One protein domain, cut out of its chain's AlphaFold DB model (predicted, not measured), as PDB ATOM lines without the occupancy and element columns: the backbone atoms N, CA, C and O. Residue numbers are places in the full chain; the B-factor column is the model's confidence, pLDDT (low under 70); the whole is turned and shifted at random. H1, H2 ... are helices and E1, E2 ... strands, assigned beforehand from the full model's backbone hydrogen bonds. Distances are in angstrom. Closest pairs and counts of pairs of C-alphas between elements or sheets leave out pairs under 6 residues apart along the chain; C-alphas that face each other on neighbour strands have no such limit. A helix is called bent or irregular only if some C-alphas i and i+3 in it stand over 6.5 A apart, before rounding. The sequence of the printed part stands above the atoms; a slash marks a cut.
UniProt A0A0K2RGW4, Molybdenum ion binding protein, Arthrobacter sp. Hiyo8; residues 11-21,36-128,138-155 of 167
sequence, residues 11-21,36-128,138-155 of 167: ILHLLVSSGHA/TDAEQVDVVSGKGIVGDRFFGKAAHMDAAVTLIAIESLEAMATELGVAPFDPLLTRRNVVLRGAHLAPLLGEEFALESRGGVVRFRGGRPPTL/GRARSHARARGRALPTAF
ATOM      1  N   ILE A  11      -1.133 -32.199  18.822       92.81
ATOM      2  CA  ILE A  11      -2.218 -31.260  18.516       92.81
ATOM      3  C   ILE A  11      -1.576 -29.930  18.128       92.81
ATOM      4  O   ILE A  11      -1.050 -29.235  18.995       92.81
ATOM      5  N   LEU A  12      -1.641 -29.589  16.840       93.44
ATOM      6  CA  LEU A  12      -1.063 -28.360  16.292       93.44
ATOM      7  C   LEU A  12      -1.979 -27.150  16.499       93.44
ATOM      8  O   LEU A  12      -1.509 -26.095  16.903       93.44
ATOM      9  N   HIS A  13      -3.280 -27.315  16.241       93.94
ATOM     10  CA  HIS A  13      -4.260 -26.224  16.303       93.94
ATOM     11  C   HIS A  13      -5.597 -26.698  16.870       93.94
ATOM     12  O   HIS A  13      -6.037 -27.823  16.591       93.94
ATOM     13  N   LEU A  14      -6.268 -25.809  17.606       92.69
ATOM     14  CA  LEU A  14      -7.631 -26.007  18.102       92.69
ATOM     15  C   LEU A  14      -8.524 -24.864  17.624       92.69
ATOM     16  O   LEU A  14      -8.592 -23.794  18.222       92.69
ATOM     17  N   LEU A  15      -9.252 -25.107  16.543       91.94
ATOM     18  CA  LEU A  15     -10.031 -24.088  15.858       91.94
ATOM     19  C   LEU A  15     -11.474 -24.045  16.358       91.94
ATOM     20  O   LEU A  15     -12.234 -25.013  16.229       91.94
ATOM     21  N   VAL A  16     -11.874 -22.871  16.843       92.00
ATOM     22  CA  VAL A  16     -13.257 -22.547  17.203       92.00
ATOM     23  C   VAL A  16     -13.789 -21.515  16.223       92.00
ATOM     24  O   VAL A  16     -13.250 -20.421  16.078       92.00
ATOM     25  N   SER A  17     -14.854 -21.876  15.517       88.69
ATOM     26  CA  SER A  17     -15.511 -21.027  14.528       88.69
ATOM     27  C   SER A  17     -16.944 -20.778  14.960       88.69
ATOM     28  O   SER A  17     -17.733 -21.712  14.922       88.69
ATOM     29  N   SER A  18     -17.323 -19.549  15.308       86.44
ATOM     30  CA  SER A  18     -18.665 -19.276  15.857       86.44
ATOM     31  C   SER A  18     -19.804 -19.378  14.831       86.44
ATOM     32  O   SER A  18     -20.960 -19.590  15.198       86.44
ATOM     33  N   GLY A  19     -19.493 -19.280  13.536       82.06
ATOM     34  CA  GLY A  19     -20.468 -19.326  12.443       82.06
ATOM     35  C   GLY A  19     -20.039 -20.193  11.255       82.06
ATOM     36  O   GLY A  19     -18.883 -20.615  11.127       82.06
ATOM     37  N   HIS A  20     -20.976 -20.450  10.343       78.12
ATOM     38  CA  HIS A  20     -20.661 -21.102   9.072       78.12
ATOM     39  C   HIS A  20     -20.231 -20.035   8.063       78.12
ATOM     40  O   HIS A  20     -20.934 -19.046   7.894       78.12
ATOM     41  N   ALA A  21     -19.093 -20.240   7.391       68.62
ATOM     42  CA  ALA A  21     -18.678 -19.334   6.307       68.62
ATOM     43  C   ALA A  21     -19.285 -19.723   4.962       68.62
ATOM     44  O   ALA A  21     -19.320 -18.918   4.048       68.62
ATOM     45  N   THR A  36     -10.974 -18.680  15.697       91.50
ATOM     46  CA  THR A  36      -9.913 -18.545  16.695       91.50
ATOM     47  C   THR A  36      -9.115 -19.833  16.732       91.50
ATOM     48  O   THR A  36      -9.713 -20.901  16.858       91.50
ATOM     49  N   ASP A  37      -7.794 -19.723  16.634       93.94
ATOM     50  CA  ASP A  37      -6.881 -20.788  17.035       93.94
ATOM     51  C   ASP A  37      -6.648 -20.663  18.542       93.94
ATOM     52  O   ASP A  37      -6.017 -19.720  19.017       93.94
ATOM     53  N   ALA A  38      -7.300 -21.531  19.304       92.00
ATOM     54  CA  ALA A  38      -7.349 -21.450  20.750       92.00
ATOM     55  C   ALA A  38      -6.256 -22.315  21.382       92.00
ATOM     56  O   ALA A  38      -5.990 -23.433  20.956       92.00
ATOM     57  N   GLU A  39      -5.713 -21.866  22.509       88.81
ATOM     58  CA  GLU A  39      -4.863 -22.724  23.343       88.81
ATOM     59  C   GLU A  39      -5.660 -23.847  24.018       88.81
ATOM     60  O   GLU A  39      -5.086 -24.762  24.600       88.81
ATOM     61  N   GLN A  40      -6.991 -23.764  24.024       87.75
ATOM     62  CA  GLN A  40      -7.829 -24.693  24.760       87.75
ATOM     63  C   GLN A  40      -9.274 -24.674  24.283       87.75
ATOM     64  O   GLN A  40      -9.839 -23.609  24.040       87.75
ATOM     65  N   VAL A  41      -9.907 -25.850  24.249       90.94
ATOM     66  CA  VAL A  41     -11.343 -25.963  23.971       90.94
ATOM     67  C   VAL A  41     -12.052 -26.899  24.939       90.94
ATOM     68  O   VAL A  41     -11.509 -27.925  25.350       90.94
ATOM     69  N   ASP A  42     -13.298 -26.554  25.263       88.44
ATOM     70  CA  ASP A  42     -14.190 -27.370  26.082       88.44
ATOM     71  C   ASP A  42     -15.156 -28.156  25.187       88.44
ATOM     72  O   ASP A  42     -15.920 -27.584  24.404       88.44
ATOM     73  N   VAL A  43     -15.136 -29.484  25.310       87.44
ATOM     74  CA  VAL A  43     -15.986 -30.399  24.541       87.44
ATOM     75  C   VAL A  43     -17.094 -30.940  25.435       87.44
ATOM     76  O   VAL A  43     -16.840 -31.466  26.521       87.44
ATOM     77  N   VAL A  44     -18.340 -30.839  24.967       84.12
ATOM     78  CA  VAL A  44     -19.516 -31.372  25.657       84.12
ATOM     79  C   VAL A  44     -20.108 -32.530  24.863       84.12
ATOM     80  O   VAL A  44     -20.476 -32.392  23.693       84.12
ATOM     81  N   SER A  45     -20.242 -33.671  25.539       78.94
ATOM     82  CA  SER A  45     -20.797 -34.904  24.985       78.94
ATOM     83  C   SER A  45     -22.142 -34.661  24.312       78.94
ATOM     84  O   SER A  45     -23.052 -34.095  24.919       78.94
ATOM     85  N   GLY A  46     -22.259 -35.108  23.061       77.31
ATOM     86  CA  GLY A  46     -23.479 -34.930  22.273       77.31
ATOM     87  C   GLY A  46     -23.843 -33.467  22.010       77.31
ATOM     88  O   GLY A  46     -24.997 -33.184  21.727       77.31
ATOM     89  N   LYS A  47     -22.904 -32.521  22.141       82.06
ATOM     90  CA  LYS A  47     -23.098 -31.115  21.754       82.06
ATOM     91  C   LYS A  47     -21.952 -30.568  20.908       82.06
ATOM     92  O   LYS A  47     -22.230 -29.721  20.072       82.06
ATOM     93  N   GLY A  48     -20.721 -31.047  21.088       85.12
ATOM     94  CA  GLY A  48     -19.538 -30.555  20.371       85.12
ATOM     95  C   GLY A  48     -18.709 -29.572  21.193       85.12
ATOM     96  O   GLY A  48     -18.791 -29.570  22.422       85.12
ATOM     97  N   ILE A  49     -17.905 -28.756  20.511       89.56
ATOM     98  CA  ILE A  49     -17.051 -27.733  21.135       89.56
ATOM     99  C   ILE A  49     -17.874 -26.501  21.510       89.56
ATOM    100  O   ILE A  49     -18.607 -25.965  20.679       89.56
ATOM    101  N   VAL A  50     -17.750 -26.040  22.755       89.12
ATOM    102  CA  VAL A  50     -18.400 -24.810  23.231       89.12
ATOM    103  C   VAL A  50     -17.948 -23.622  22.379       89.12
ATOM    104  O   VAL A  50     -16.756 -23.388  22.215       89.12
ATOM    105  N   GLY A  51     -18.911 -22.867  21.843       89.38
ATOM    106  CA  GLY A  51     -18.644 -21.691  21.009       89.38
ATOM    107  C   GLY A  51     -18.393 -21.987  19.526       89.38
ATOM    108  O   GLY A  51     -18.288 -21.042  18.749       89.38
ATOM    109  N   ASP A  52     -18.345 -23.257  19.107       90.50
ATOM    110  CA  ASP A  52     -18.244 -23.613  17.687       90.50
ATOM    111  C   ASP A  52     -19.621 -23.652  16.995       90.50
ATOM    112  O   ASP A  52     -20.666 -23.860  17.617       90.50
ATOM    113  N   ARG A  53     -19.620 -23.489  15.670       86.25
ATOM    114  CA  ARG A  53     -20.791 -23.373  14.789       86.25
ATOM    115  C   ARG A  53     -21.766 -24.545  14.893       86.25
ATOM    116  O   ARG A  53     -22.952 -24.380  14.601       86.25
ATOM    117  N   PHE A  54     -21.273 -25.723  15.277       83.88
ATOM    118  CA  PHE A  54     -22.077 -26.936  15.418       83.88
ATOM    119  C   PHE A  54     -22.529 -27.205  16.858       83.88
ATOM    120  O   PHE A  54     -23.268 -28.164  17.090       83.88
ATOM    121  N   PHE A  55     -22.157 -26.351  17.820       87.25
ATOM    122  CA  PHE A  55     -22.478 -26.560  19.224       87.25
ATOM    123  C   PHE A  55     -23.989 -26.680  19.468       87.25
ATOM    124  O   PHE A  55     -24.767 -25.767  19.189       87.25
ATOM    125  N   GLY A  56     -24.413 -27.824  20.009       81.25
ATOM    126  CA  GLY A  56     -25.806 -28.084  20.384       81.25
ATOM    127  C   GLY A  56     -26.788 -28.166  19.208       81.25
ATOM    128  O   GLY A  56     -27.999 -28.143  19.430       81.25
ATOM    129  N   LYS A  57     -26.307 -28.262  17.961       80.12
ATOM    130  CA  LYS A  57     -27.162 -28.381  16.773       80.12
ATOM    131  C   LYS A  57     -27.489 -29.849  16.495       80.12
ATOM    132  O   LYS A  57     -26.656 -30.588  15.978       80.12
ATOM    133  N   ALA A  58     -28.725 -30.259  16.788       67.44
ATOM    134  CA  ALA A  58     -29.191 -31.643  16.620       67.44
ATOM    135  C   ALA A  58     -29.017 -32.184  15.185       67.44
ATOM    136  O   ALA A  58     -28.603 -33.324  15.004       67.44
ATOM    137  N   ALA A  59     -29.244 -31.348  14.165       61.44
ATOM    138  CA  ALA A  59     -29.061 -31.716  12.754       61.44
ATOM    139  C   ALA A  59     -27.592 -31.981  12.357       61.44
ATOM    140  O   ALA A  59     -27.327 -32.505  11.278       61.44
ATOM    141  N   HIS A  60     -26.634 -31.618  13.214       60.12
ATOM    142  CA  HIS A  60     -25.199 -31.711  12.949       60.12
ATOM    143  C   HIS A  60     -24.441 -32.408  14.076       60.12
ATOM    144  O   HIS A  60     -23.237 -32.202  14.223       60.12
ATOM    145  N   MET A  61     -25.119 -33.265  14.849       60.56
ATOM    146  CA  MET A  61     -24.455 -34.094  15.860       60.56
ATOM    147  C   MET A  61     -23.271 -34.850  15.236       60.56
ATOM    148  O   MET A  61     -22.201 -34.900  15.836       60.56
ATOM    149  N   ASP A  62     -23.426 -35.296  13.981       56.88
ATOM    150  CA  ASP A  62     -22.420 -36.006  13.177       56.88
ATOM    151  C   ASP A  62     -21.207 -35.203  12.726       56.88
ATOM    152  O   ASP A  62     -20.238 -35.772  12.218       56.88
ATOM    153  N   ALA A  63     -21.229 -33.895  12.949       58.38
ATOM    154  CA  ALA A  63     -20.134 -32.988  12.651       58.38
ATOM    155  C   ALA A  63     -19.753 -32.129  13.865       58.38
ATOM    156  O   ALA A  63     -19.102 -31.103  13.701       58.38
ATOM    157  N   ALA A  64     -20.147 -32.541  15.075       73.56
ATOM    158  CA  ALA A  64     -19.967 -31.750  16.286       73.56
ATOM    159  C   ALA A  64     -18.489 -31.464  16.624       73.56
ATOM    160  O   ALA A  64     -18.207 -30.466  17.287       73.56
ATOM    161  N   VAL A  65     -17.562 -32.328  16.181       84.44
ATOM    162  CA  VAL A  65     -16.110 -32.094  16.215       84.44
ATOM    163  C   VAL A  65     -15.463 -32.670  14.953       84.44
ATOM    164  O   VAL A  65     -15.765 -33.788  14.527       84.44
ATOM    165  N   THR A  66     -14.551 -31.916  14.342       87.12
ATOM    166  CA  THR A  66     -13.861 -32.317  13.108       87.12
ATOM    167  C   THR A  66     -12.348 -32.367  13.290       87.12
ATOM    168  O   THR A  66     -11.771 -31.458  13.879       87.12
ATOM    169  N   LEU A  67     -11.715 -33.428  12.779       88.44
ATOM    170  CA  LEU A  67     -10.272 -33.657  12.871       88.44
ATOM    171  C   LEU A  67      -9.650 -33.641  11.470       88.44
ATOM    172  O   LEU A  67     -10.289 -34.040  10.492       88.44
ATOM    173  N   ILE A  68      -8.396 -33.210  11.376       89.88
ATOM    174  CA  ILE A  68      -7.578 -33.332  10.169       89.88
ATOM    175  C   ILE A  68      -6.126 -33.633  10.539       89.88
ATOM    176  O   ILE A  68      -5.609 -33.094  11.513       89.88
ATOM    177  N   ALA A  69      -5.486 -34.498   9.758       90.56
ATOM    178  CA  ALA A  69      -4.055 -34.753   9.836       90.56
ATOM    179  C   ALA A  69      -3.327 -33.782   8.894       90.56
ATOM    180  O   ALA A  69      -3.715 -33.668   7.725       90.56
ATOM    181  N   ILE A  70      -2.313 -33.069   9.389       93.56
ATOM    182  CA  ILE A  70      -1.544 -32.083   8.613       93.56
ATOM    183  C   ILE A  70      -0.888 -32.728   7.387       93.56
ATOM    184  O   ILE A  70      -0.848 -32.122   6.319       93.56
ATOM    185  N   GLU A  71      -0.519 -34.003   7.494       91.81
ATOM    186  CA  GLU A  71       0.067 -34.816   6.428       91.81
ATOM    187  C   GLU A  71      -0.857 -34.910   5.210       91.81
ATOM    188  O   GLU A  71      -0.395 -34.978   4.076       91.81
ATOM    189  N   SER A  72      -2.180 -34.869   5.418       88.88
ATOM    190  CA  SER A  72      -3.137 -34.850   4.305       88.88
ATOM    191  C   SER A  72      -3.068 -33.541   3.515       88.88
ATOM    192  O   SER A  72      -3.268 -33.553   2.306       88.88
ATOM    193  N   LEU A  73      -2.798 -32.411   4.177       88.38
ATOM    194  CA  LEU A  73      -2.641 -31.116   3.511       88.38
ATOM    195  C   LEU A  73      -1.277 -31.009   2.826       88.38
ATOM    196  O   LEU A  73      -1.209 -30.551   1.688       88.38
ATOM    197  N   GLU A  74      -0.215 -31.474   3.485       91.31
ATOM    198  CA  GLU A  74       1.143 -31.517   2.928       91.31
ATOM    199  C   GLU A  74       1.202 -32.400   1.665       91.31
ATOM    200  O   GLU A  74       1.749 -31.986   0.638       91.31
ATOM    201  N   ALA A  75       0.568 -33.580   1.700       89.50
ATOM    202  CA  ALA A  75       0.468 -34.470   0.544       89.50
ATOM    203  C   ALA A  75      -0.302 -33.822  -0.618       89.50
ATOM    204  O   ALA A  75       0.173 -33.847  -1.750       89.50
ATOM    205  N   MET A  76      -1.443 -33.179  -0.338       88.25
ATOM    206  CA  MET A  76      -2.215 -32.465  -1.363       88.25
ATOM    207  C   MET A  76      -1.429 -31.304  -1.984       88.25
ATOM    208  O   MET A  76      -1.480 -31.115  -3.196       88.25
ATOM    209  N   ALA A  77      -0.708 -30.517  -1.179       89.38
ATOM    210  CA  ALA A  77       0.106 -29.413  -1.690       89.38
ATOM    211  C   ALA A  77       1.216 -29.930  -2.617       89.38
ATOM    212  O   ALA A  77       1.453 -29.362  -3.682       89.38
ATOM    213  N   THR A  78       1.831 -31.055  -2.238       93.38
ATOM    214  CA  THR A  78       2.854 -31.739  -3.037       93.38
ATOM    215  C   THR A  78       2.287 -32.257  -4.360       93.38
ATOM    216  O   THR A  78       2.870 -31.999  -5.408       93.38
ATOM    217  N   GLU A  79       1.139 -32.944  -4.334       92.19
ATOM    218  CA  GLU A  79       0.468 -33.482  -5.531       92.19
ATOM    219  C   GLU A  79       0.081 -32.376  -6.522       92.19
ATOM    220  O   GLU A  79       0.221 -32.540  -7.732       92.19
ATOM    221  N   LEU A  80      -0.357 -31.225  -6.011       91.50
ATOM    222  CA  LEU A  80      -0.738 -30.068  -6.821       91.50
ATOM    223  C   LEU A  80       0.454 -29.195  -7.245       91.50
ATOM    224  O   LEU A  80       0.276 -28.286  -8.055       91.50
ATOM    225  N   GLY A  81       1.654 -29.436  -6.706       93.94
ATOM    226  CA  GLY A  81       2.842 -28.621  -6.975       93.94
ATOM    227  C   GLY A  81       2.719 -27.176  -6.481       93.94
ATOM    228  O   GLY A  81       3.252 -26.262  -7.111       93.94
ATOM    229  N   VAL A  82       1.994 -26.951  -5.381       94.38
ATOM    230  CA  VAL A  82       1.739 -25.618  -4.809       94.38
ATOM    231  C   VAL A  82       2.446 -25.432  -3.467       94.38
ATOM    232  O   VAL A  82       2.966 -26.375  -2.871       94.38
ATOM    233  N   ALA A  83       2.462 -24.193  -2.972       93.38
ATOM    234  CA  ALA A  83       2.945 -23.898  -1.628       93.38
ATOM    235  C   ALA A  83       2.111 -24.632  -0.553       93.38
ATOM    236  O   ALA A  83       0.925 -24.895  -0.780       93.38
ATOM    237  N   PRO A  84       2.694 -24.933   0.628       91.81
ATOM    238  CA  PRO A  84       1.962 -25.544   1.733       91.81
ATOM    239  C   PRO A  84       0.683 -24.774   2.077       91.81
ATOM    240  O   PRO A  84       0.690 -23.545   2.169       91.81
ATOM    241  N   PHE A  85      -0.417 -25.501   2.282       87.56
ATOM    242  CA  PHE A  85      -1.678 -24.893   2.695       87.56
ATOM    243  C   PHE A  85      -1.600 -24.394   4.136       87.56
ATOM    244  O   PHE A  85      -1.087 -25.091   5.009       87.56
ATOM    245  N   ASP A  86      -2.204 -23.236   4.396       89.00
ATOM    246  CA  ASP A  86      -2.499 -22.815   5.761       89.00
ATOM    247  C   ASP A  86      -3.594 -23.737   6.352       89.00
ATOM    248  O   ASP A  86      -4.730 -23.752   5.852       89.00
ATOM    249  N   PRO A  87      -3.290 -24.526   7.403       88.19
ATOM    250  CA  PRO A  87      -4.252 -25.446   8.002       88.19
ATOM    251  C   PRO A  87      -5.465 -24.735   8.619       88.19
ATOM    252  O   PRO A  87      -6.545 -25.336   8.691       88.19
ATOM    253  N   LEU A  88      -5.338 -23.461   9.005       88.62
ATOM    254  CA  LEU A  88      -6.419 -22.664   9.594       88.62
ATOM    255  C   LEU A  88      -7.565 -22.444   8.597       88.62
ATOM    256  O   LEU A  88      -8.743 -22.469   8.977       88.62
ATOM    257  N   LEU A  89      -7.244 -22.340   7.303       85.50
ATOM    258  CA  LEU A  89      -8.225 -22.154   6.227       85.50
ATOM    259  C   LEU A  89      -9.167 -23.352   6.065       85.50
ATOM    260  O   LEU A  89     -10.272 -23.210   5.541       85.50
ATOM    261  N   THR A  90      -8.782 -24.532   6.557       84.88
ATOM    262  CA  THR A  90      -9.663 -25.709   6.539       84.88
ATOM    263  C   THR A  90     -10.831 -25.589   7.511       84.88
ATOM    264  O   THR A  90     -11.835 -26.298   7.359       84.88
ATOM    265  N   ARG A  91     -10.692 -24.727   8.531       87.56
ATOM    266  CA  ARG A  91     -11.655 -24.530   9.619       87.56
ATOM    267  C   ARG A  91     -12.100 -25.860  10.239       87.56
ATOM    268  O   ARG A  91     -13.275 -26.040  10.574       87.56
ATOM    269  N   ARG A  92     -11.187 -26.831  10.333       88.88
ATOM    270  CA  ARG A  92     -11.379 -28.099  11.053       88.88
ATOM    271  C   ARG A  92     -10.988 -27.899  12.501       88.88
ATOM    272  O   ARG A  92     -10.005 -27.231  12.754       88.88
ATOM    273  N   ASN A  93     -11.746 -28.445  13.444       91.25
ATOM    274  CA  ASN A  93     -11.576 -28.069  14.846       91.25
ATOM    275  C   ASN A  93     -10.247 -28.511  15.451       91.25
ATOM    276  O   ASN A  93      -9.742 -27.823  16.322       91.25
ATOM    277  N   VAL A  94      -9.707 -29.652  15.033       91.19
ATOM    278  CA  VAL A  94      -8.455 -30.179  15.578       91.19
ATOM    279  C   VAL A  94      -7.529 -30.541  14.428       91.19
ATOM    280  O   VAL A  94      -7.872 -31.390  13.600       91.19
ATOM    281  N   VAL A  95      -6.362 -29.903  14.387       92.00
ATOM    282  CA  VAL A  95      -5.285 -30.233  13.447       92.00
ATOM    283  C   VAL A  95      -4.252 -31.065  14.189       92.00
ATOM    284  O   VAL A  95      -3.752 -30.647  15.233       92.00
ATOM    285  N   LEU A  96      -3.956 -32.249  13.663       93.06
ATOM    286  CA  LEU A  96      -3.060 -33.222  14.274       93.06
ATOM    287  C   LEU A  96      -1.843 -33.488  13.385       93.06
ATOM    288  O   LEU A  96      -1.961 -33.462  12.162       93.06
ATOM    289  N   ARG A  97      -0.715 -33.827  14.006       93.44
ATOM    290  CA  ARG A  97       0.464 -34.429  13.367       93.44
ATOM    291  C   ARG A  97       0.710 -35.818  13.952       93.44
ATOM    292  O   ARG A  97       0.463 -36.048  15.136       93.44
ATOM    293  N   GLY A  98       1.149 -36.749  13.114       90.62
ATOM    294  CA  GLY A  98       1.312 -38.168  13.434       90.62
ATOM    295  C   GLY A  98       0.003 -38.962  13.425       90.62
ATOM    296  O   GLY A  98      -0.009 -40.126  13.816       90.62
ATOM    297  N   ALA A  99      -1.114 -38.359  13.000       88.12
ATOM    298  CA  ALA A  99      -2.439 -38.966  13.095       88.12
ATOM    299  C   ALA A  99      -2.822 -39.792  11.859       88.12
ATOM    300  O   ALA A  99      -3.089 -39.256  10.783       88.12
ATOM    301  N   HIS A 100      -2.991 -41.102  12.040       86.25
ATOM    302  CA  HIS A 100      -3.567 -41.983  11.023       86.25
ATOM    303  C   HIS A 100      -5.093 -42.047  11.175       86.25
ATOM    304  O   HIS A 100      -5.638 -42.952  11.801       86.25
ATOM    305  N   LEU A 101      -5.797 -41.060  10.609       85.38
ATOM    306  CA  LEU A 101      -7.251 -40.909  10.787       85.38
ATOM    307  C   LEU A 101      -8.105 -41.827   9.897       85.38
ATOM    308  O   LEU A 101      -9.222 -42.169  10.280       85.38
ATOM    309  N   ALA A 102      -7.619 -42.225   8.717       82.81
ATOM    310  CA  ALA A 102      -8.410 -43.015   7.765       82.81
ATOM    311  C   ALA A 102      -8.865 -44.388   8.315       82.81
ATOM    312  O   ALA A 102     -10.035 -44.723   8.127       82.81
ATOM    313  N   PRO A 103      -8.027 -45.152   9.046       83.62
ATOM    314  CA  PRO A 103      -8.452 -46.405   9.676       83.62
ATOM    315  C   PRO A 103      -9.464 -46.236  10.817       83.62
ATOM    316  O   PRO A 103     -10.087 -47.209  11.215       83.62
ATOM    317  N   LEU A 104      -9.631 -45.024  11.358       82.62
ATOM    318  CA  LEU A 104     -10.535 -44.756  12.484       82.62
ATOM    319  C   LEU A 104     -11.979 -44.481  12.039       82.62
ATOM    320  O   LEU A 104     -12.849 -44.233  12.871       82.62
ATOM    321  N   LEU A 105     -12.254 -44.491  10.732       82.12
ATOM    322  CA  LEU A 105     -13.601 -44.324  10.193       82.12
ATOM    323  C   LEU A 105     -14.498 -45.494  10.626       82.12
ATOM    324  O   LEU A 105     -14.193 -46.647  10.359       82.12
ATOM    325  N   GLY A 106     -15.632 -45.191  11.259       79.00
ATOM    326  CA  GLY A 106     -16.563 -46.181  11.816       79.00
ATOM    327  C   GLY A 106     -16.219 -46.646  13.235       79.00
ATOM    328  O   GLY A 106     -17.124 -47.069  13.962       79.00
ATOM    329  N   GLU A 107     -14.961 -46.479  13.645       82.56
ATOM    330  CA  GLU A 107     -14.405 -46.975  14.903       82.56
ATOM    331  C   GLU A 107     -14.505 -45.960  16.045       82.56
ATOM    332  O   GLU A 107     -14.576 -44.745  15.834       82.56
ATOM    333  N   GLU A 108     -14.507 -46.457  17.282       85.75
ATOM    334  CA  GLU A 108     -14.350 -45.616  18.468       85.75
ATOM    335  C   GLU A 108     -12.865 -45.431  18.795       85.75
ATOM    336  O   GLU A 108     -12.087 -46.381  18.809       85.75
ATOM    337  N   PHE A 109     -12.465 -44.196  19.085       86.50
ATOM    338  CA  PHE A 109     -11.096 -43.855  19.466       86.50
ATOM    339  C   PHE A 109     -11.094 -42.745  20.514       86.50
ATOM    340  O   PHE A 109     -12.125 -42.139  20.801       86.50
ATOM    341  N   ALA A 110      -9.943 -42.469  21.120       89.44
ATOM    342  CA  ALA A 110      -9.802 -41.396  22.092       89.44
ATOM    343  C   ALA A 110      -8.592 -40.525  21.763       89.44
ATOM    344  O   ALA A 110      -7.571 -41.029  21.306       89.44
ATOM    345  N   LEU A 111      -8.722 -39.226  22.020       88.44
ATOM    346  CA  LEU A 111      -7.610 -38.288  22.052       88.44
ATOM    347  C   LEU A 111      -7.376 -37.886  23.504       88.44
ATOM    348  O   LEU A 111      -8.310 -37.462  24.192       88.44
ATOM    349  N   GLU A 112      -6.139 -38.026  23.962       88.19
ATOM    350  CA  GLU A 112      -5.735 -37.694  25.323       88.19
ATOM    351  C   GLU A 112      -4.751 -36.527  25.298       88.19
ATOM    352  O   GLU A 112      -3.814 -36.519  24.504       88.19
ATOM    353  N   SER A 113      -4.959 -35.537  26.162       84.69
ATOM    354  CA  SER A 113      -4.056 -34.394  26.313       84.69
ATOM    355  C   SER A 113      -4.089 -33.875  27.749       84.69
ATOM    356  O   SER A 113      -5.163 -33.618  28.290       84.69
ATOM    357  N   ARG A 114      -2.909 -33.741  28.376       73.38
ATOM    358  CA  ARG A 114      -2.697 -33.215  29.745       73.38
ATOM    359  C   ARG A 114      -3.744 -33.679  30.777       73.38
ATOM    360  O   ARG A 114      -4.276 -32.880  31.541       73.38
ATOM    361  N   GLY A 115      -4.047 -34.979  30.792       74.75
ATOM    362  CA  GLY A 115      -5.001 -35.594  31.729       74.75
ATOM    363  C   GLY A 115      -6.481 -35.480  31.334       74.75
ATOM    364  O   GLY A 115      -7.335 -36.065  31.995       74.75
ATOM    365  N   GLY A 116      -6.799 -34.772  30.248       78.56
ATOM    366  CA  GLY A 116      -8.104 -34.791  29.595       78.56
ATOM    367  C   GLY A 116      -8.193 -35.912  28.560       78.56
ATOM    368  O   GLY A 116      -7.231 -36.185  27.847       78.56
ATOM    369  N   VAL A 117      -9.363 -36.545  28.458       84.69
ATOM    370  CA  VAL A 117      -9.652 -37.570  27.446       84.69
ATOM    371  C   VAL A 117     -10.950 -37.218  26.735       84.69
ATOM    372  O   VAL A 117     -11.987 -37.030  27.374       84.69
ATOM    373  N   VAL A 118     -10.907 -37.169  25.406       83.94
ATOM    374  CA  VAL A 118     -12.091 -37.006  24.562       83.94
ATOM    375  C   VAL A 118     -12.246 -38.255  23.707       83.94
ATOM    376  O   VAL A 118     -11.372 -38.582  22.911       83.94
ATOM    377  N   ARG A 119     -13.359 -38.973  23.887       84.38
ATOM    378  CA  ARG A 119     -13.695 -40.142  23.068       84.38
ATOM    379  C   ARG A 119     -14.489 -39.717  21.856       84.38
ATOM    380  O   ARG A 119     -15.430 -38.942  21.994       84.38
ATOM    381  N   PHE A 120     -14.147 -40.282  20.720       83.31
ATOM    382  CA  PHE A 120     -14.712 -40.018  19.418       83.31
ATOM    383  C   PHE A 120     -15.231 -41.308  18.803       83.31
ATOM    384  O   PHE A 120     -14.720 -42.390  19.082       83.31
ATOM    385  N   ARG A 121     -16.210 -41.183  17.914       82.00
ATOM    386  CA  ARG A 121     -16.518 -42.222  16.933       82.00
ATOM    387  C   ARG A 121     -16.290 -41.672  15.540       82.00
ATOM    388  O   ARG A 121     -16.853 -40.625  15.231       82.00
ATOM    389  N   GLY A 122     -15.507 -42.355  14.712       80.56
ATOM    390  CA  GLY A 122     -15.253 -41.957  13.336       80.56
ATOM    391  C   GLY A 122     -16.536 -41.946  12.510       80.56
ATOM    392  O   GLY A 122     -17.124 -42.982  12.217       80.56
ATOM    393  N   GLY A 123     -16.979 -40.764  12.118       72.25
ATOM    394  CA  GLY A 123     -18.037 -40.548  11.149       72.25
ATOM    395  C   GLY A 123     -17.511 -40.606   9.714       72.25
ATOM    396  O   GLY A 123     -16.318 -40.467   9.455       72.25
ATOM    397  N   ARG A 124     -18.436 -40.765   8.762       60.31
ATOM    398  CA  ARG A 124     -18.170 -40.785   7.309       60.31
ATOM    399  C   ARG A 124     -17.411 -39.501   6.850       60.31
ATOM    400  O   ARG A 124     -17.451 -38.506   7.558       60.31
ATOM    401  N   PRO A 125     -16.733 -39.442   5.692       56.69
ATOM    402  CA  PRO A 125     -16.173 -38.193   5.130       56.69
ATOM    403  C   PRO A 125     -17.237 -37.298   4.447       56.69
ATOM    404  O   PRO A 125     -18.330 -37.783   4.121       56.69
ATOM    405  N   PRO A 126     -17.048 -35.960   4.320       49.59
ATOM    406  CA  PRO A 126     -18.048 -35.059   3.707       49.59
ATOM    407  C   PRO A 126     -18.140 -35.241   2.198       49.59
ATOM    408  O   PRO A 126     -17.144 -35.530   1.552       49.59
ATOM    409  N   THR A 127     -19.345 -35.058   1.655       40.38
ATOM    410  CA  THR A 127     -19.672 -35.193   0.225       40.38
ATOM    411  C   THR A 127     -19.396 -33.931  -0.601       40.38
ATOM    412  O   THR A 127     -19.893 -33.823  -1.713       40.38
ATOM    413  N   LEU A 128     -18.609 -32.973  -0.106       33.44
ATOM    414  CA  LEU A 128     -18.252 -31.762  -0.857       33.44
ATOM    415  C   LEU A 128     -16.737 -31.533  -0.829       33.44
ATOM    416  O   LEU A 128     -16.205 -30.806   0.006       33.44
ATOM    417  N   GLY A 138      -8.648 -40.008   3.516       35.66
ATOM    418  CA  GLY A 138      -9.702 -40.254   4.494       35.66
ATOM    419  C   GLY A 138      -9.759 -39.120   5.515       35.66
ATOM    420  O   GLY A 138      -8.897 -39.016   6.380       35.66
ATOM    421  N   ARG A 139     -10.777 -38.261   5.424       46.81
ATOM    422  CA  ARG A 139     -11.047 -37.195   6.400       46.81
ATOM    423  C   ARG A 139     -12.057 -37.703   7.428       46.81
ATOM    424  O   ARG A 139     -13.202 -37.983   7.071       46.81
ATOM    425  N   ALA A 140     -11.644 -37.819   8.686       39.38
ATOM    426  CA  ALA A 140     -12.499 -38.311   9.761       39.38
ATOM    427  C   ALA A 140     -13.471 -37.223  10.252       39.38
ATOM    428  O   ALA A 140     -13.067 -36.136  10.670       39.38
ATOM    429  N   ARG A 141     -14.776 -37.516  10.220       50.25
ATOM    430  CA  ARG A 141     -15.750 -36.829  11.083       50.25
ATOM    431  C   ARG A 141     -15.734 -37.492  12.449       50.25
ATOM    432  O   ARG A 141     -15.349 -38.651  12.539       50.25
ATOM    433  N   SER A 142     -16.177 -36.817  13.503       49.22
ATOM    434  CA  SER A 142     -16.383 -37.524  14.761       49.22
ATOM    435  C   SER A 142     -17.435 -36.914  15.665       49.22
ATOM    436  O   SER A 142     -17.550 -35.695  15.782       49.22
ATOM    437  N   HIS A 143     -18.156 -37.774  16.375       46.78
ATOM    438  CA  HIS A 143     -18.948 -37.364  17.530       46.78
ATOM    439  C   HIS A 143     -18.153 -37.608  18.793       46.78
ATOM    440  O   HIS A 143     -17.685 -38.725  19.011       46.78
ATOM    441  N   ALA A 144     -18.062 -36.595  19.650       47.50
ATOM    442  CA  ALA A 144     -17.430 -36.743  20.948       47.50
ATOM    443  C   ALA A 144     -18.423 -37.247  22.016       47.50
ATOM    444  O   ALA A 144     -19.484 -36.647  22.226       47.50
ATOM    445  N   ARG A 145     -18.048 -38.305  22.745       36.81
ATOM    446  CA  ARG A 145     -18.659 -38.736  24.015       36.81
ATOM    447  C   ARG A 145     -17.703 -38.420  25.167       36.81
ATOM    448  O   ARG A 145     -17.024 -39.304  25.679       36.81
ATOM    449  N   ALA A 146     -17.612 -37.154  25.565       38.47
ATOM    450  CA  ALA A 146     -16.867 -36.758  26.761       38.47
ATOM    451  C   ALA A 146     -17.287 -35.371  27.256       38.47
ATOM    452  O   ALA A 146     -17.751 -34.540  26.478       38.47
ATOM    453  N   ARG A 147     -17.103 -35.118  28.554       37.09
ATOM    454  CA  ARG A 147     -16.837 -33.772  29.071       37.09
ATOM    455  C   ARG A 147     -15.332 -33.700  29.260       37.09
ATOM    456  O   ARG A 147     -14.799 -34.477  30.046       37.09
ATOM    457  N   GLY A 148     -14.654 -32.850  28.506       44.69
ATOM    458  CA  GLY A 148     -13.198 -32.821  28.521       44.69
ATOM    459  C   GLY A 148     -12.646 -31.572  27.863       44.69
ATOM    460  O   GLY A 148     -13.297 -30.964  27.015       44.69
ATOM    461  N   ARG A 149     -11.443 -31.207  28.285       40.81
ATOM    462  CA  ARG A 149     -10.701 -30.041  27.829       40.81
ATOM    463  C   ARG A 149      -9.582 -30.546  26.925       40.81
ATOM    464  O   ARG A 149      -8.784 -31.368  27.370       40.81
ATOM    465  N   ALA A 150      -9.567 -30.126  25.666       49.94
ATOM    466  CA  ALA A 150      -8.463 -30.424  24.756       49.94
ATOM    467  C   ALA A 150      -7.468 -29.260  24.783       49.94
ATOM    468  O   ALA A 150      -7.874 -28.097  24.772       49.94
ATOM    469  N   LEU A 151      -6.182 -29.594  24.859       40.88
ATOM    470  CA  LEU A 151      -5.044 -28.681  24.965       40.88
ATOM    471  C   LEU A 151      -3.986 -29.075  23.912       40.88
ATOM    472  O   LEU A 151      -3.766 -30.278  23.740       40.88
ATOM    473  N   PRO A 152      -3.303 -28.132  23.241       40.44
ATOM    474  CA  PRO A 152      -2.159 -28.412  22.384       40.44
ATOM    475  C   PRO A 152      -1.024 -29.032  23.203       40.44
ATOM    476  O   PRO A 152      -0.616 -28.471  24.222       40.44
ATOM    477  N   THR A 153      -0.522 -30.195  22.781       44.56
ATOM    478  CA  THR A 153       0.656 -30.853  23.373       44.56
ATOM    479  C   THR A 153       1.268 -31.881  22.428       44.56
ATOM    480  O   THR A 153       0.536 -32.543  21.695       44.56
ATOM    481  N   ALA A 154       2.583 -32.082  22.558       36.41
ATOM    482  CA  ALA A 154       3.316 -33.278  22.142       36.41
ATOM    483  C   ALA A 154       3.619 -34.148  23.382       36.41
ATOM    484  O   ALA A 154       3.911 -33.604  24.452       36.41
ATOM    485  N   PHE A 155       3.557 -35.477  23.266       32.41
ATOM    486  CA  PHE A 155       4.004 -36.403  24.316       32.41
ATOM    487  C   PHE A 155       4.676 -37.632  23.694       32.41
ATOM    488  O   PHE A 155       4.282 -38.045  22.611       32.41
TER     489      PHE A 155
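This is residues 11 to 21, 36 to 128 and 138 to 155 of the 167 residues of the protein "Molybdenum ion binding protein" of Arthrobacter sp. Hiyo8 (UniProt A0A0K2RGW4). A six-stranded sheet, E1 E4 E3 E7 E6 E5, is curled like part of a barrel, and the two-stranded sheet E2 E8 covers its open side, its strands crossed over those of the larger sheet. H2 runs away from the larger sheet beyond residues 70 to 72, H3 lies over E4, and H1 is beside E7. The printed part has 122 residues, with three named helices and eight named strands in the order E1 E2 H1 E3 H2 H3 E4 E5 E6 E7 E8; the class is mixed, helices and strands. The larger sheet is mixed, and E2 and E8 are antiparallel. The whole is compact, with a radius of gyration of the C-alphas of 13.7 A and spans of 41 by 34 by 29 A.

The larger sheet runs E1, residues 11 to 17, 17.2 A; E4, residues 94 to 97; E3, residues 65 to 69; E7, residues 141 to 144; E6, residues 116 to 123, 21.7 A; and E5, residues 108 to 113, 17.1 A. C-alpha 11 is at (-2.218, -31.260, 18.516). The other sheet has E2, residues 41 to 44, and E8, residues 147 to 150, which ends with C-alpha 150 at (-8.463, -30.424, 24.756). The helices are H1, residues 58 to 63; H2, residues 70 to 80, 15.6 A; and H3, residues 87 to 90. H1 is irregular: C-alphas 59 and 62 are 7.9 A apart.

The larger sheet is strongly twisted, with edge strands E1 and E5. E1 and E4 are antiparallel, with N 12 and O 95 at 2.9 A. E4 and E3 are parallel, with N 96 and O 68 at 2.8 A; E3, H2, H3 and E4 form a strand-helix-strand unit, two parallel neighbour strands with helices between, its crossover right-handed. E3 is staggered, its residues 65 to 66 pairing with E7, antiparallel, N 142 and O 65 at 3.2 A. E7 and E6 are antiparallel, with N 123 and O 141 at 2.7 A. E5 and E6 are a hairpin, with N 120 and O 109 at 2.7 A. The two sheets make a sandwich, two sheets face to face, their strands at 49 degrees; the closest C-alphas of E6 and E8, Gly 116 and Gly 148, are 5.6 A apart. E2 and E8 are antiparallel, with N 43 and O 148 at 2.9 A. H1 is on the larger sheet at a height of 7.3 A, over none of its strands; its closest C-alpha to E7 is Asp 62, 5.7 A from that of His 143. H2 only grazes the sheet. H3 is on it at a height of 8.3 A, only just over E4, with 3 of its C-alphas there. In H2 every O i to N i+4 pair is within hydrogen-bond range, in H1 0 of 2 but 2 of 3 O i to N i+3 pairs, and H3 is too short for an O i to N i+4 pair.

The C-alphas farthest apart, Gly 81 and Arg 147, are 41.4 A apart. Residues 22 to 35 and 129 to 137 are not printed; the gaps are 13.6 A and 13.2 A between C-alphas. The link E2 to H1 is long. The mean pLDDT of the printed part is 77.4, with residue 21 and residues 58 to 63, 124 to 128 and 138 to 155 under 70.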